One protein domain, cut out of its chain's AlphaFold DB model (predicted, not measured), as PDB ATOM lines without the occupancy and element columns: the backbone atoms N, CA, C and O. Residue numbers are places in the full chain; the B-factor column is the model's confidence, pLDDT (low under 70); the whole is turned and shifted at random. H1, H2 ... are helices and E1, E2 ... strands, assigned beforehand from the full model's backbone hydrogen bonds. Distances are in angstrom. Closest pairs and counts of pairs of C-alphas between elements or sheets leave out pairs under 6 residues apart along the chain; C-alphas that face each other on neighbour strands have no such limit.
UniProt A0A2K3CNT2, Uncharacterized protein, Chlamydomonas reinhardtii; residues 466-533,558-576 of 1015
ATOM      1  N   ALA A 466      56.339 -50.791 -18.103       91.38
ATOM      2  CA  ALA A 466      56.455 -50.705 -16.657       91.38
ATOM      3  C   ALA A 466      55.076 -50.786 -15.980       91.38
ATOM      4  O   ALA A 466      54.048 -50.391 -16.538       91.38
ATOM      5  N   ASP A 467      55.057 -51.336 -14.768       92.31
ATOM      6  CA  ASP A 467      53.841 -51.476 -13.967       92.31
ATOM      7  C   ASP A 467      53.670 -50.344 -12.941       92.31
ATOM      8  O   ASP A 467      52.921 -50.464 -11.976       92.31
ATOM      9  N   ASP A 468      54.374 -49.230 -13.150       93.56
ATOM     10  CA  ASP A 468      54.227 -48.037 -12.329       93.56
ATOM     11  C   ASP A 468      52.890 -47.326 -12.604       93.56
ATOM     12  O   ASP A 468      52.299 -47.421 -13.687       93.56
ATOM     13  N   ASP A 469      52.433 -46.569 -11.610       92.62
ATOM     14  CA  ASP A 469      51.168 -45.837 -11.634       92.62
ATOM     15  C   ASP A 469      51.008 -44.939 -12.874       92.62
ATOM     16  O   ASP A 469      49.912 -44.826 -13.431       92.62
ATOM     17  N   PHE A 470      52.087 -44.315 -13.358       89.06
ATOM     18  CA  PHE A 470      52.014 -43.458 -14.541       89.06
ATOM     19  C   PHE A 470      51.870 -44.270 -15.821       89.06
ATOM     20  O   PHE A 470      51.055 -43.912 -16.675       89.06
ATOM     21  N   SER A 471      52.605 -45.371 -15.962       90.25
ATOM     22  CA  SER A 471      52.445 -46.290 -17.092       90.25
ATOM     23  C   SER A 471      51.032 -46.878 -17.135       90.25
ATOM     24  O   SER A 471      50.409 -46.883 -18.198       90.25
ATOM     25  N   ARG A 472      50.454 -47.257 -15.987       92.62
ATOM     26  CA  ARG A 472      49.045 -47.683 -15.887       92.62
ATOM     27  C   ARG A 472      48.073 -46.586 -16.329       92.62
ATOM     28  O   ARG A 472      47.220 -46.841 -17.180       92.62
ATOM     29  N   LEU A 473      48.244 -45.353 -15.847       91.50
ATOM     30  CA  LEU A 473      47.416 -44.210 -16.257       91.50
ATOM     31  C   LEU A 473      47.533 -43.893 -17.755       91.50
ATOM     32  O   LEU A 473      46.524 -43.584 -18.389       91.50
ATOM     33  N   ARG A 474      48.727 -43.995 -18.349       91.75
ATOM     34  CA  ARG A 474      48.928 -43.792 -19.793       91.75
ATOM     35  C   ARG A 474      48.286 -44.894 -20.625       91.75
ATOM     36  O   ARG A 474      47.621 -44.579 -21.609       91.75
ATOM     37  N   ARG A 475      48.411 -46.160 -20.207       93.88
ATOM     38  CA  ARG A 475      47.703 -47.280 -20.845       93.88
ATOM     39  C   ARG A 475      46.192 -47.061 -20.779       93.88
ATOM     40  O   ARG A 475      45.522 -47.161 -21.803       93.88
ATOM     41  N   ALA A 476      45.662 -46.676 -19.616       93.12
ATOM     42  CA  ALA A 476      44.246 -46.359 -19.455       93.12
ATOM     43  C   ALA A 476      43.809 -45.203 -20.373       93.12
ATOM     44  O   ALA A 476      42.831 -45.349 -21.103       93.12
ATOM     45  N   ALA A 477      44.561 -44.099 -20.408       91.69
ATOM     46  CA  ALA A 477      44.283 -42.955 -21.274       91.69
ATOM     47  C   ALA A 477      44.318 -43.329 -22.766       91.69
ATOM     48  O   ALA A 477      43.398 -42.987 -23.509       91.69
ATOM     49  N   ALA A 478      45.326 -44.083 -23.210       92.50
ATOM     50  CA  ALA A 478      45.433 -44.539 -24.594       92.50
ATOM     51  C   ALA A 478      44.318 -45.532 -24.972       92.50
ATOM     52  O   ALA A 478      43.780 -45.468 -26.078       92.50
ATOM     53  N   HIS A 479      43.909 -46.418 -24.059       92.50
ATOM     54  CA  HIS A 479      42.776 -47.323 -24.276       92.50
ATOM     55  C   HIS A 479      41.433 -46.597 -24.364       92.50
ATOM     56  O   HIS A 479      40.547 -47.051 -25.082       92.50
ATOM     57  N   VAL A 480      41.262 -45.499 -23.627       91.88
ATOM     58  CA  VAL A 480      40.068 -44.652 -23.730       91.88
ATOM     59  C   VAL A 480      40.081 -43.895 -25.055       91.88
ATOM     60  O   VAL A 480      39.111 -43.969 -25.803       91.88
ATOM     61  N   LEU A 481      41.196 -43.235 -25.380       90.38
ATOM     62  CA  LEU A 481      41.330 -42.450 -26.607       90.38
ATOM     63  C   LEU A 481      41.190 -43.320 -27.862       90.38
ATOM     64  O   LEU A 481      40.472 -42.941 -28.772       90.38
ATOM     65  N   SER A 482      41.781 -44.516 -27.904       89.62
ATOM     66  CA  SER A 482      41.668 -45.426 -29.063       89.62
ATOM     67  C   SER A 482      40.249 -45.920 -29.366       89.62
ATOM     68  O   SER A 482      40.031 -46.489 -30.433       89.62
ATOM     69  N   ARG A 483      39.289 -45.716 -28.454       87.75
ATOM     70  CA  ARG A 483      37.868 -46.037 -28.661       87.75
ATOM     71  C   ARG A 483      37.032 -44.842 -29.101       87.75
ATOM     72  O   ARG A 483      35.863 -45.026 -29.408       87.75
ATOM     73  N   TRP A 484      37.583 -43.635 -29.064       85.38
ATOM     74  CA  TRP A 484      36.831 -42.453 -29.456       85.38
ATOM     75  C   TRP A 484      36.737 -42.318 -30.973       85.38
ATOM     76  O   TRP A 484      37.663 -42.725 -31.681       85.38
ATOM     77  N   PRO A 485      35.655 -41.699 -31.475       77.38
ATOM     78  CA  PRO A 485      35.564 -41.333 -32.875       77.38
ATOM     79  C   PRO A 485      36.767 -40.478 -33.262       77.38
ATOM     80  O   PRO A 485      37.222 -39.609 -32.509       77.38
ATOM     81  N   ARG A 486      37.298 -40.712 -34.457       75.88
ATOM     82  CA  ARG A 486      38.350 -39.855 -34.997       75.88
ATOM     83  C   ARG A 486      37.778 -38.469 -35.233       75.88
ATOM     84  O   ARG A 486      36.725 -38.330 -35.849       75.88
ATOM     85  N   GLY A 487      38.484 -37.447 -34.754       68.62
ATOM     86  CA  GLY A 487      38.107 -36.071 -35.050       68.62
ATOM     87  C   GLY A 487      38.086 -35.864 -36.564       68.62
ATOM     88  O   GLY A 487      39.035 -36.236 -37.247       68.62
ATOM     89  N   SER A 488      37.027 -35.250 -37.087       50.50
ATOM     90  CA  SER A 488      36.852 -34.951 -38.518       50.50
ATOM     91  C   SER A 488      37.823 -33.885 -39.061       50.50
ATOM     92  O   SER A 488      37.737 -33.493 -40.226       50.50
ATOM     93  N   GLY A 489      38.763 -33.406 -38.236       50.28
ATOM     94  CA  GLY A 489      39.783 -32.425 -38.597       50.28
ATOM     95  C   GLY A 489      40.908 -33.045 -39.426       50.28
ATOM     96  O   GLY A 489      41.631 -33.920 -38.960       50.28
ATOM     97  N   ALA A 490      41.047 -32.563 -40.660       40.06
ATOM     98  CA  ALA A 490      41.932 -33.073 -41.701       40.06
ATOM     99  C   ALA A 490      43.396 -33.319 -41.268       40.06
ATOM    100  O   ALA A 490      44.074 -32.423 -40.768       40.06
ATOM    101  N   GLY A 491      43.899 -34.517 -41.586       49.50
ATOM    102  CA  GLY A 491      45.319 -34.773 -41.873       49.50
ATOM    103  C   GLY A 491      46.044 -35.722 -40.925       49.50
ATOM    104  O   GLY A 491      46.945 -36.432 -41.355       49.50
ATOM    105  N   ASP A 492      45.623 -35.808 -39.671       54.56
ATOM    106  CA  ASP A 492      46.301 -36.635 -38.679       54.56
ATOM    107  C   ASP A 492      45.297 -37.611 -38.073       54.56
ATOM    108  O   ASP A 492      44.375 -37.192 -37.370       54.56
ATOM    109  N   ALA A 493      45.511 -38.909 -38.297       58.88
ATOM    110  CA  ALA A 493      44.807 -40.029 -37.667       58.88
ATOM    111  C   ALA A 493      45.072 -40.096 -36.149       58.88
ATOM    112  O   ALA A 493      45.662 -41.035 -35.609       58.88
ATOM    113  N   ALA A 494      44.669 -39.044 -35.452       71.44
ATOM    114  CA  ALA A 494      44.788 -38.899 -34.027       71.44
ATOM    115  C   ALA A 494      43.412 -39.058 -33.393       71.44
ATOM    116  O   ALA A 494      42.431 -38.452 -33.829       71.44
ATOM    117  N   TYR A 495      43.360 -39.853 -32.333       81.94
ATOM    118  CA  TYR A 495      42.170 -39.932 -31.508       81.94
ATOM    119  C   TYR A 495      42.192 -38.758 -30.540       81.94
ATOM    120  O   TYR A 495      43.079 -38.676 -29.688       81.94
ATOM    121  N   THR A 496      41.260 -37.829 -30.703       83.88
ATOM    122  CA  THR A 496      41.163 -36.640 -29.858       83.88
ATOM    123  C   THR A 496      39.961 -36.783 -28.957       83.88
ATOM    124  O   THR A 496      38.878 -37.086 -29.448       83.88
ATOM    125  N   GLY A 497      40.135 -36.502 -27.667       85.62
ATOM    126  CA  GLY A 497      39.010 -36.382 -26.771       85.62
ATOM    127  C   GLY A 497      39.086 -35.274 -25.745       85.62
ATOM    128  O   GLY A 497      40.168 -34.896 -25.308       85.62
ATOM    129  N   GLN A 498      37.921 -34.740 -25.368       85.62
ATOM    130  CA  GLN A 498      37.817 -33.740 -24.309       85.62
ATOM    131  C   GLN A 498      38.394 -34.320 -23.020       85.62
ATOM    132  O   GLN A 498      38.007 -35.412 -22.594       85.62
ATOM    133  N   ALA A 499      39.328 -33.598 -22.401       85.38
ATOM    134  CA  ALA A 499      40.064 -34.100 -21.252       85.38
ATOM    135  C   ALA A 499      39.127 -34.451 -20.091       85.38
ATOM    136  O   ALA A 499      39.348 -35.469 -19.442       85.38
ATOM    137  N   GLY A 500      38.041 -33.695 -19.879       86.00
ATOM    138  CA  GLY A 500      37.030 -34.007 -18.863       86.00
ATOM    139  C   GLY A 500      36.412 -35.398 -19.043       86.00
ATOM    140  O   GLY A 500      36.393 -36.202 -18.107       86.00
ATOM    141  N   LEU A 501      35.989 -35.730 -20.265       86.88
ATOM    142  CA  LEU A 501      35.387 -37.028 -20.579       86.88
ATOM    143  C   LEU A 501      36.415 -38.168 -20.543       86.88
ATOM    144  O   LEU A 501      36.139 -39.237 -19.995       86.88
ATOM    145  N   VAL A 502      37.625 -37.935 -21.057       87.31
ATOM    146  CA  VAL A 502      38.715 -38.919 -20.974       87.31
ATOM    147  C   VAL A 502      39.092 -39.172 -19.511       87.31
ATOM    148  O   VAL A 502      39.280 -40.317 -19.111       87.31
ATOM    149  N   GLY A 503      39.124 -38.127 -18.684       89.12
ATOM    150  CA  GLY A 503      39.339 -38.225 -17.244       89.12
ATOM    151  C   GLY A 503      38.261 -39.049 -16.543       89.12
ATOM    152  O   GLY A 503      38.591 -39.911 -15.730       89.12
ATOM    153  N   ALA A 504      36.987 -38.856 -16.891       90.62
ATOM    154  CA  ALA A 504      35.887 -39.645 -16.340       90.62
ATOM    155  C   ALA A 504      36.016 -41.145 -16.670       90.62
ATOM    156  O   ALA A 504      35.779 -41.988 -15.806       90.62
ATOM    157  N   GLU A 505      36.447 -41.491 -17.883       91.00
ATOM    158  CA  GLU A 505      36.675 -42.885 -18.282       91.00
ATOM    159  C   GLU A 505      37.945 -43.491 -17.668       91.00
ATOM    160  O   GLU A 505      37.938 -44.651 -17.249       91.00
ATOM    161  N   ILE A 506      39.023 -42.710 -17.524       91.62
ATOM    162  CA  ILE A 506      40.208 -43.144 -16.768       91.62
ATOM    163  C   ILE A 506      39.818 -43.419 -15.314       91.62
ATOM    164  O   ILE A 506      40.215 -44.445 -14.771       91.62
ATOM    165  N   LYS A 507      38.984 -42.570 -14.699       93.56
ATOM    166  CA  LYS A 507      38.479 -42.772 -13.332       93.56
ATOM    167  C   LYS A 507      37.700 -44.080 -13.181       93.56
ATOM    168  O   LYS A 507      37.794 -44.710 -12.133       93.56
ATOM    169  N   LYS A 508      36.946 -44.500 -14.204       93.44
ATOM    170  CA  LYS A 508      36.239 -45.794 -14.197       93.44
ATOM    171  C   LYS A 508      37.204 -46.981 -14.269       93.44
ATOM    172  O   LYS A 508      36.941 -48.000 -13.641       93.44
ATOM    173  N   ARG A 509      38.294 -46.861 -15.035       90.88
ATOM    174  CA  ARG A 509      39.281 -47.937 -15.240       90.88
ATOM    175  C   ARG A 509      40.285 -48.064 -14.101       90.88
ATOM    176  O   ARG A 509      40.589 -49.173 -13.687       90.88
ATOM    177  N   GLU A 510      40.780 -46.937 -13.607       94.69
ATOM    178  CA  GLU A 510      41.856 -46.839 -12.619       94.69
ATOM    179  C   GLU A 510      41.430 -45.920 -11.457       94.69
ATOM    180  O   GLU A 510      42.014 -44.848 -11.258       94.69
ATOM    181  N   PRO A 511      40.387 -46.283 -10.680       93.69
ATOM    182  CA  PRO A 511      39.810 -45.398  -9.663       93.69
ATOM    183  C   PRO A 511      40.807 -45.029  -8.559       93.69
ATOM    184  O   PRO A 511      40.808 -43.888  -8.090       93.69
ATOM    185  N   ALA A 512      41.689 -45.960  -8.179       93.00
ATOM    186  CA  ALA A 512      42.722 -45.735  -7.169       93.00
ATOM    187  C   ALA A 512      43.740 -44.677  -7.628       93.00
ATOM    188  O   ALA A 512      43.982 -43.698  -6.923       93.00
ATOM    189  N   LEU A 513      44.271 -44.819  -8.847       91.31
ATOM    190  CA  LEU A 513      45.255 -43.891  -9.407       91.31
ATOM    191  C   LEU A 513      44.625 -42.533  -9.720       91.31
ATOM    192  O   LEU A 513      45.209 -41.485  -9.443       91.31
ATOM    193  N   PHE A 514      43.390 -42.521 -10.224       90.31
ATOM    194  CA  PHE A 514      42.674 -41.273 -10.454       90.31
ATOM    195  C   PHE A 514      42.440 -40.498  -9.147       90.31
ATOM    196  O   PHE A 514      42.536 -39.276  -9.149       90.31
ATOM    197  N   GLY A 515      42.210 -41.166  -8.012       88.31
ATOM    198  CA  GLY A 515      42.133 -40.499  -6.704       88.31
ATOM    199  C   GLY A 515      43.449 -39.829  -6.281       88.31
ATOM    200  O   GLY A 515      43.446 -38.724  -5.734       88.31
ATOM    201  N   VAL A 516      44.587 -40.457  -6.591       89.88
ATOM    202  CA  VAL A 516      45.925 -39.936  -6.263       89.88
ATOM    203  C   VAL A 516      46.295 -38.730  -7.138       89.88
ATOM    204  O   VAL A 516      46.820 -37.729  -6.624       89.88
ATOM    205  N   TYR A 517      45.990 -38.801  -8.439       87.31
ATOM    206  CA  TYR A 517      46.471 -37.860  -9.459       87.31
ATOM    207  C   TYR A 517      45.418 -36.895 -10.028       87.31
ATOM    208  O   TYR A 517      45.802 -35.850 -10.541       87.31
ATOM    209  N   GLY A 518      44.126 -37.207  -9.931       79.62
ATOM    210  CA  GLY A 518      43.005 -36.483 -10.553       79.62
ATOM    211  C   GLY A 518      42.238 -35.535  -9.628       79.62
ATOM    212  O   GLY A 518      41.119 -35.137  -9.949       79.62
ATOM    213  N   GLY A 519      42.796 -35.184  -8.465       77.38
ATOM    214  CA  GLY A 519      42.197 -34.179  -7.583       77.38
ATOM    215  C   GLY A 519      42.039 -32.813  -8.280       77.38
ATOM    216  O   GLY A 519      42.818 -32.506  -9.180       77.38
ATOM    217  N   PRO A 520      41.097 -31.955  -7.842       58.84
ATOM    218  CA  PRO A 520      40.729 -30.697  -8.515       58.84
ATOM    219  C   PRO A 520      41.884 -29.698  -8.720       58.84
ATOM    220  O   PRO A 520      41.785 -28.825  -9.572       58.84
ATOM    221  N   ASN A 521      42.999 -29.865  -7.996       53.84
ATOM    222  CA  ASN A 521      44.217 -29.053  -8.115       53.84
ATOM    223  C   ASN A 521      45.441 -29.832  -8.639       53.84
ATOM    224  O   ASN A 521      46.551 -29.304  -8.651       53.84
ATOM    225  N   LYS A 522      45.290 -31.103  -9.021       58.41
ATOM    226  CA  LYS A 522      46.399 -31.961  -9.452       58.41
ATOM    227  C   LYS A 522      46.307 -32.147 -10.961       58.41
ATOM    228  O   LYS A 522      45.368 -32.752 -11.462       58.41
ATOM    229  N   GLY A 523      47.282 -31.597 -11.684       77.69
ATOM    230  CA  GLY A 523      47.359 -31.641 -13.143       77.69
ATOM    231  C   GLY A 523      47.585 -33.051 -13.685       77.69
ATOM    232  O   GLY A 523      48.665 -33.329 -14.184       77.69
ATOM    233  N   LEU A 524      46.595 -33.948 -13.601       83.56
ATOM    234  CA  LEU A 524      46.631 -35.284 -14.211       83.56
ATOM    235  C   LEU A 524      47.038 -35.184 -15.684       83.56
ATOM    236  O   LEU A 524      47.951 -35.871 -16.127       83.56
ATOM    237  N   PHE A 525      46.393 -34.279 -16.418       84.31
ATOM    238  CA  PHE A 525      46.673 -34.043 -17.831       84.31
ATOM    239  C   PHE A 525      48.033 -33.390 -18.053       84.31
ATOM    240  O   PHE A 525      48.759 -33.794 -18.953       84.31
ATOM    241  N   THR A 526      48.422 -32.467 -17.172       79.06
ATOM    242  CA  THR A 526      49.764 -31.879 -17.164       79.06
ATOM    243  C   THR A 526      50.829 -32.945 -16.930       79.06
ATOM    244  O   THR A 526      51.839 -32.937 -17.607       79.06
ATOM    245  N   LYS A 527      50.595 -33.929 -16.057       81.25
ATOM    246  CA  LYS A 527      51.524 -35.038 -15.813       81.25
ATOM    247  C   LYS A 527      51.527 -36.063 -16.942       81.25
ATOM    248  O   LYS A 527      52.585 -36.614 -17.232       81.25
ATOM    249  N   LEU A 528      50.387 -36.322 -17.585       82.44
ATOM    250  CA  LEU A 528      50.326 -37.140 -18.802       82.44
ATOM    251  C   LEU A 528      51.148 -36.503 -19.939       82.44
ATOM    252  O   LEU A 528      51.776 -37.240 -20.694       82.44
ATOM    253  N   ASP A 529      51.200 -35.169 -19.996       76.69
ATOM    254  CA  ASP A 529      51.957 -34.380 -20.977       76.69
ATOM    255  C   ASP A 529      53.449 -34.208 -20.605       76.69
ATOM    256  O   ASP A 529      54.340 -34.561 -21.372       76.69
ATOM    257  N   GLU A 530      53.761 -33.759 -19.384       63.28
ATOM    258  CA  GLU A 530      55.127 -33.501 -18.892       63.28
ATOM    259  C   GLU A 530      55.998 -34.757 -18.879       63.28
ATOM    260  O   GLU A 530      57.197 -34.707 -19.156       63.28
ATOM    261  N   SER A 531      55.397 -35.906 -18.588       53.69
ATOM    262  CA  SER A 531      56.125 -37.169 -18.525       53.69
ATOM    263  C   SER A 531      56.444 -37.742 -19.919       53.69
ATOM    264  O   SER A 531      57.312 -38.609 -20.033       53.69
ATOM    265  N   ALA A 532      55.777 -37.269 -20.979       53.47
ATOM    266  CA  ALA A 532      56.131 -37.574 -22.365       53.47
ATOM    267  C   ALA A 532      57.369 -36.785 -22.844       53.47
ATOM    268  O   ALA A 532      58.048 -37.192 -23.783       53.47
ATOM    269  N   GLY A 533      57.695 -35.680 -22.164       48.03
ATOM    270  CA  GLY A 533      58.786 -34.757 -22.488       48.03
ATOM    271  C   GLY A 533      60.042 -34.902 -21.623       48.03
ATOM    272  O   GLY A 533      60.724 -33.909 -21.367       48.03
ATOM    273  N   GLY A 558      40.795 -28.479 -21.915       83.19
ATOM    274  CA  GLY A 558      41.784 -29.013 -22.848       83.19
ATOM    275  C   GLY A 558      41.326 -30.330 -23.473       83.19
ATOM    276  O   GLY A 558      40.434 -31.012 -22.963       83.19
ATOM    277  N   TYR A 559      41.963 -30.719 -24.568       85.56
ATOM    278  CA  TYR A 559      41.774 -32.016 -25.203       85.56
ATOM    279  C   TYR A 559      43.036 -32.868 -25.086       85.56
ATOM    280  O   TYR A 559      44.161 -32.374 -25.131       85.56
ATOM    281  N   LEU A 560      42.844 -34.172 -24.925       87.19
ATOM    282  CA  LEU A 560      43.897 -35.167 -25.037       87.19
ATOM    283  C   LEU A 560      43.893 -35.747 -26.444       87.19
ATOM    284  O   LEU A 560      42.840 -36.040 -27.005       87.19
ATOM    285  N   ARG A 561      45.080 -35.951 -27.001       87.62
ATOM    286  CA  ARG A 561      45.263 -36.448 -28.359       87.62
ATOM    287  C   ARG A 561      46.209 -37.638 -28.368       87.62
ATOM    288  O   ARG A 561      47.379 -37.480 -28.037       87.62
ATOM    289  N   LEU A 562      45.723 -38.805 -28.783       89.31
ATOM    290  CA  LEU A 562      46.529 -40.003 -29.006       89.31
ATOM    291  C   LEU A 562      46.978 -40.068 -30.470       89.31
ATOM    292  O   LEU A 562      46.163 -40.268 -31.373       89.31
ATOM    293  N   LYS A 563      48.286 -39.969 -30.709       87.44
ATOM    294  CA  LYS A 563      48.912 -40.209 -32.016       87.44
ATOM    295  C   LYS A 563      49.082 -41.713 -32.249       87.44
ATOM    296  O   LYS A 563      50.193 -42.238 -32.210       87.44
ATOM    297  N   ALA A 564      47.975 -42.417 -32.468       82.62
ATOM    298  CA  ALA A 564      47.983 -43.877 -32.562       82.62
ATOM    299  C   ALA A 564      48.845 -44.415 -33.708       82.62
ATOM    300  O   ALA A 564      49.496 -45.436 -33.536       82.62
ATOM    301  N   HIS A 565      48.913 -43.717 -34.846       80.81
ATOM    302  CA  HIS A 565      49.788 -44.128 -35.946       80.81
ATOM    303  C   HIS A 565      51.272 -44.141 -35.540       80.81
ATOM    304  O   HIS A 565      51.986 -45.084 -35.868       80.81
ATOM    305  N   ALA A 566      51.730 -43.129 -34.791       81.06
ATOM    306  CA  ALA A 566      53.095 -43.102 -34.262       81.06
ATOM    307  C   ALA A 566      53.309 -44.245 -33.261       81.06
ATOM    308  O   ALA A 566      54.243 -45.022 -33.403       81.06
ATOM    309  N   LEU A 567      52.371 -44.424 -32.323       86.94
ATOM    310  CA  LEU A 567      52.423 -45.494 -31.321       86.94
ATOM    311  C   LEU A 567      52.570 -46.886 -31.954       86.94
ATOM    312  O   LEU A 567      53.422 -47.672 -31.558       86.94
ATOM    313  N   VAL A 568      51.738 -47.179 -32.949       85.62
ATOM    314  CA  VAL A 568      51.676 -48.472 -33.641       85.62
ATOM    315  C   VAL A 568      52.888 -48.701 -34.544       85.62
ATOM    316  O   VAL A 568      53.324 -49.840 -34.715       85.62
ATOM    317  N   ARG A 569      53.429 -47.638 -35.148       81.50
ATOM    318  CA  ARG A 569      54.650 -47.720 -35.955       81.50
ATOM    319  C   ARG A 569      55.866 -47.999 -35.079       81.50
ATOM    320  O   ARG A 569      56.698 -48.820 -35.460       81.50
ATOM    321  N   ASP A 570      55.936 -47.329 -33.936       78.94
ATOM    322  CA  ASP A 570      57.123 -47.314 -33.095       78.94
ATOM    323  C   ASP A 570      57.167 -48.501 -32.126       78.94
ATOM    324  O   ASP A 570      58.260 -48.874 -31.717       78.94
ATOM    325  N   PHE A 571      56.034 -49.129 -31.781       77.19
ATOM    326  CA  PHE A 571      55.980 -50.222 -30.801       77.19
ATOM    327  C   PHE A 571      55.219 -51.459 -31.281       77.19
ATOM    328  O   PHE A 571      54.189 -51.319 -31.938       77.19
ATOM    329  N   PRO A 572      55.664 -52.676 -30.898       73.44
ATOM    330  CA  PRO A 572      56.825 -52.984 -30.042       73.44
ATOM    331  C   PRO A 572      58.202 -52.791 -30.716       73.44
ATOM    332  O   PRO A 572      58.368 -53.116 -31.891       73.44
ATOM    333  N   GLN A 573      59.191 -52.309 -29.942       67.44
ATOM    334  CA  GLN A 573      60.605 -52.142 -30.351       67.44
ATOM    335  C   GLN A 573      61.480 -53.374 -30.059       67.44
ATOM    336  O   GLN A 573      62.524 -53.543 -30.682       67.44
ATOM    337  N   HIS A 574      61.065 -54.233 -29.118       54.69
ATOM    338  CA  HIS A 574      61.891 -55.308 -28.545       54.69
ATOM    339  C   HIS A 574      61.338 -56.715 -28.804       54.69
ATOM    340  O   HIS A 574      61.327 -57.556 -27.909       54.69
ATOM    341  N   HIS A 575      60.877 -56.997 -30.022       54.47
ATOM    342  CA  HIS A 575      60.796 -58.390 -30.454       54.47
ATOM    343  C   HIS A 575      62.125 -58.754 -31.101       54.47
ATOM    344  O   HIS A 575      62.499 -58.155 -32.107       54.47
ATOM    345  N   ASN A 576      62.850 -59.701 -30.499       54.03
ATOM    346  CA  ASN A 576      64.030 -60.287 -31.120       54.03
ATOM    347  C   ASN A 576      63.636 -60.784 -32.517       54.03
ATOM    348  O   ASN A 576      62.773 -61.651 -32.644       54.03
TER     349      ASN A 576
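What this domain is: This is residues 466 to 533 and 558 to 576 of the 1015 residues of an uncharacterized protein of Chlamydomonas reinhardtii (UniProt A0A2K3CNT2). A small helical cluster is built round H1, with H2 crossing it steeply, H3 making a corner after H2 and H4 near it, perpendicular to H1. A two-stranded ribbon, E1 with E2, lies by the last turn of H1, and H5 follows E2 away from the other helices, with residues 568 to 576 sticking out as a tail. The printed part has 87 residues, with five named helices and two named strands in the order H1, E1, H2, H3, H4, E2, H5; the class is mostly helix, and the sheet, E1 - E2, is antiparallel. The whole is compact, with a radius of gyration of the C-alphas of 13.4 A, and spans 37 by 34 by 23 A.

How they stand to each other: The strands E1, residues 495 to 498, and E2, residues 559 to 562, are antiparallel neighbours, with 160 degrees between their directions; N 497 and O 560, like N 560 and O 497, are 2.8 A apart, within hydrogen-bond range. H1, residues 469 to 481, comes closest to E2 with the C-alphas of Leu 481 and Leu 562, 6.2 A apart. H2, residues 499 to 509, touches H1 at a steep tilt of 65 degrees, opposite ways; the closest C-alphas are those of Ala 476 and Ile 506, 5.8 A apart. H3, residues 511 to 517, and H2 touch only at the corner, the closest C-alphas being those of Lys 507 and Phe 514, 5.3 A apart. H4, residues 524 to 533, is close to H1 but not clearly touching, about perpendicular at 77 degrees; the closest C-alphas, those of Arg 474 and Leu 528, are 6.9 A apart. H5, residues 564 to 570, touches no helix and is only just apart from H1, at 8.4 A. In H1, H2, H3 and H5 every O i to N i+4 pair is within hydrogen-bond range; in H4, 4 of 6 are.

Where its parts are: H1 is 18.2 A long from C-alpha 469 at (51.168, -45.837, -11.634) to C-alpha 481 at (41.330, -42.450, -26.607). H2 is 15.1 A long, H4 14.7 A, E1 10.4 A, H3 10.1 A and E2 10.0 A. H5 is 9.8 A long and ends with C-alpha 570 at (57.123, -47.314, -33.095).

The domain as a whole: The two C-alphas farthest apart are those of Pro 520 and Asn 576, 43.9 A. Residues 534 to 557 are not printed, and C-alphas 533 and 558 are 17.9 A apart across the cut. The link from H1 to E1, 13 residues, is long. Residues 487 to 493, 520 to 522, 530 to 533 and 573 to 576 have pLDDT under 70; the mean of the printed part is 80.1.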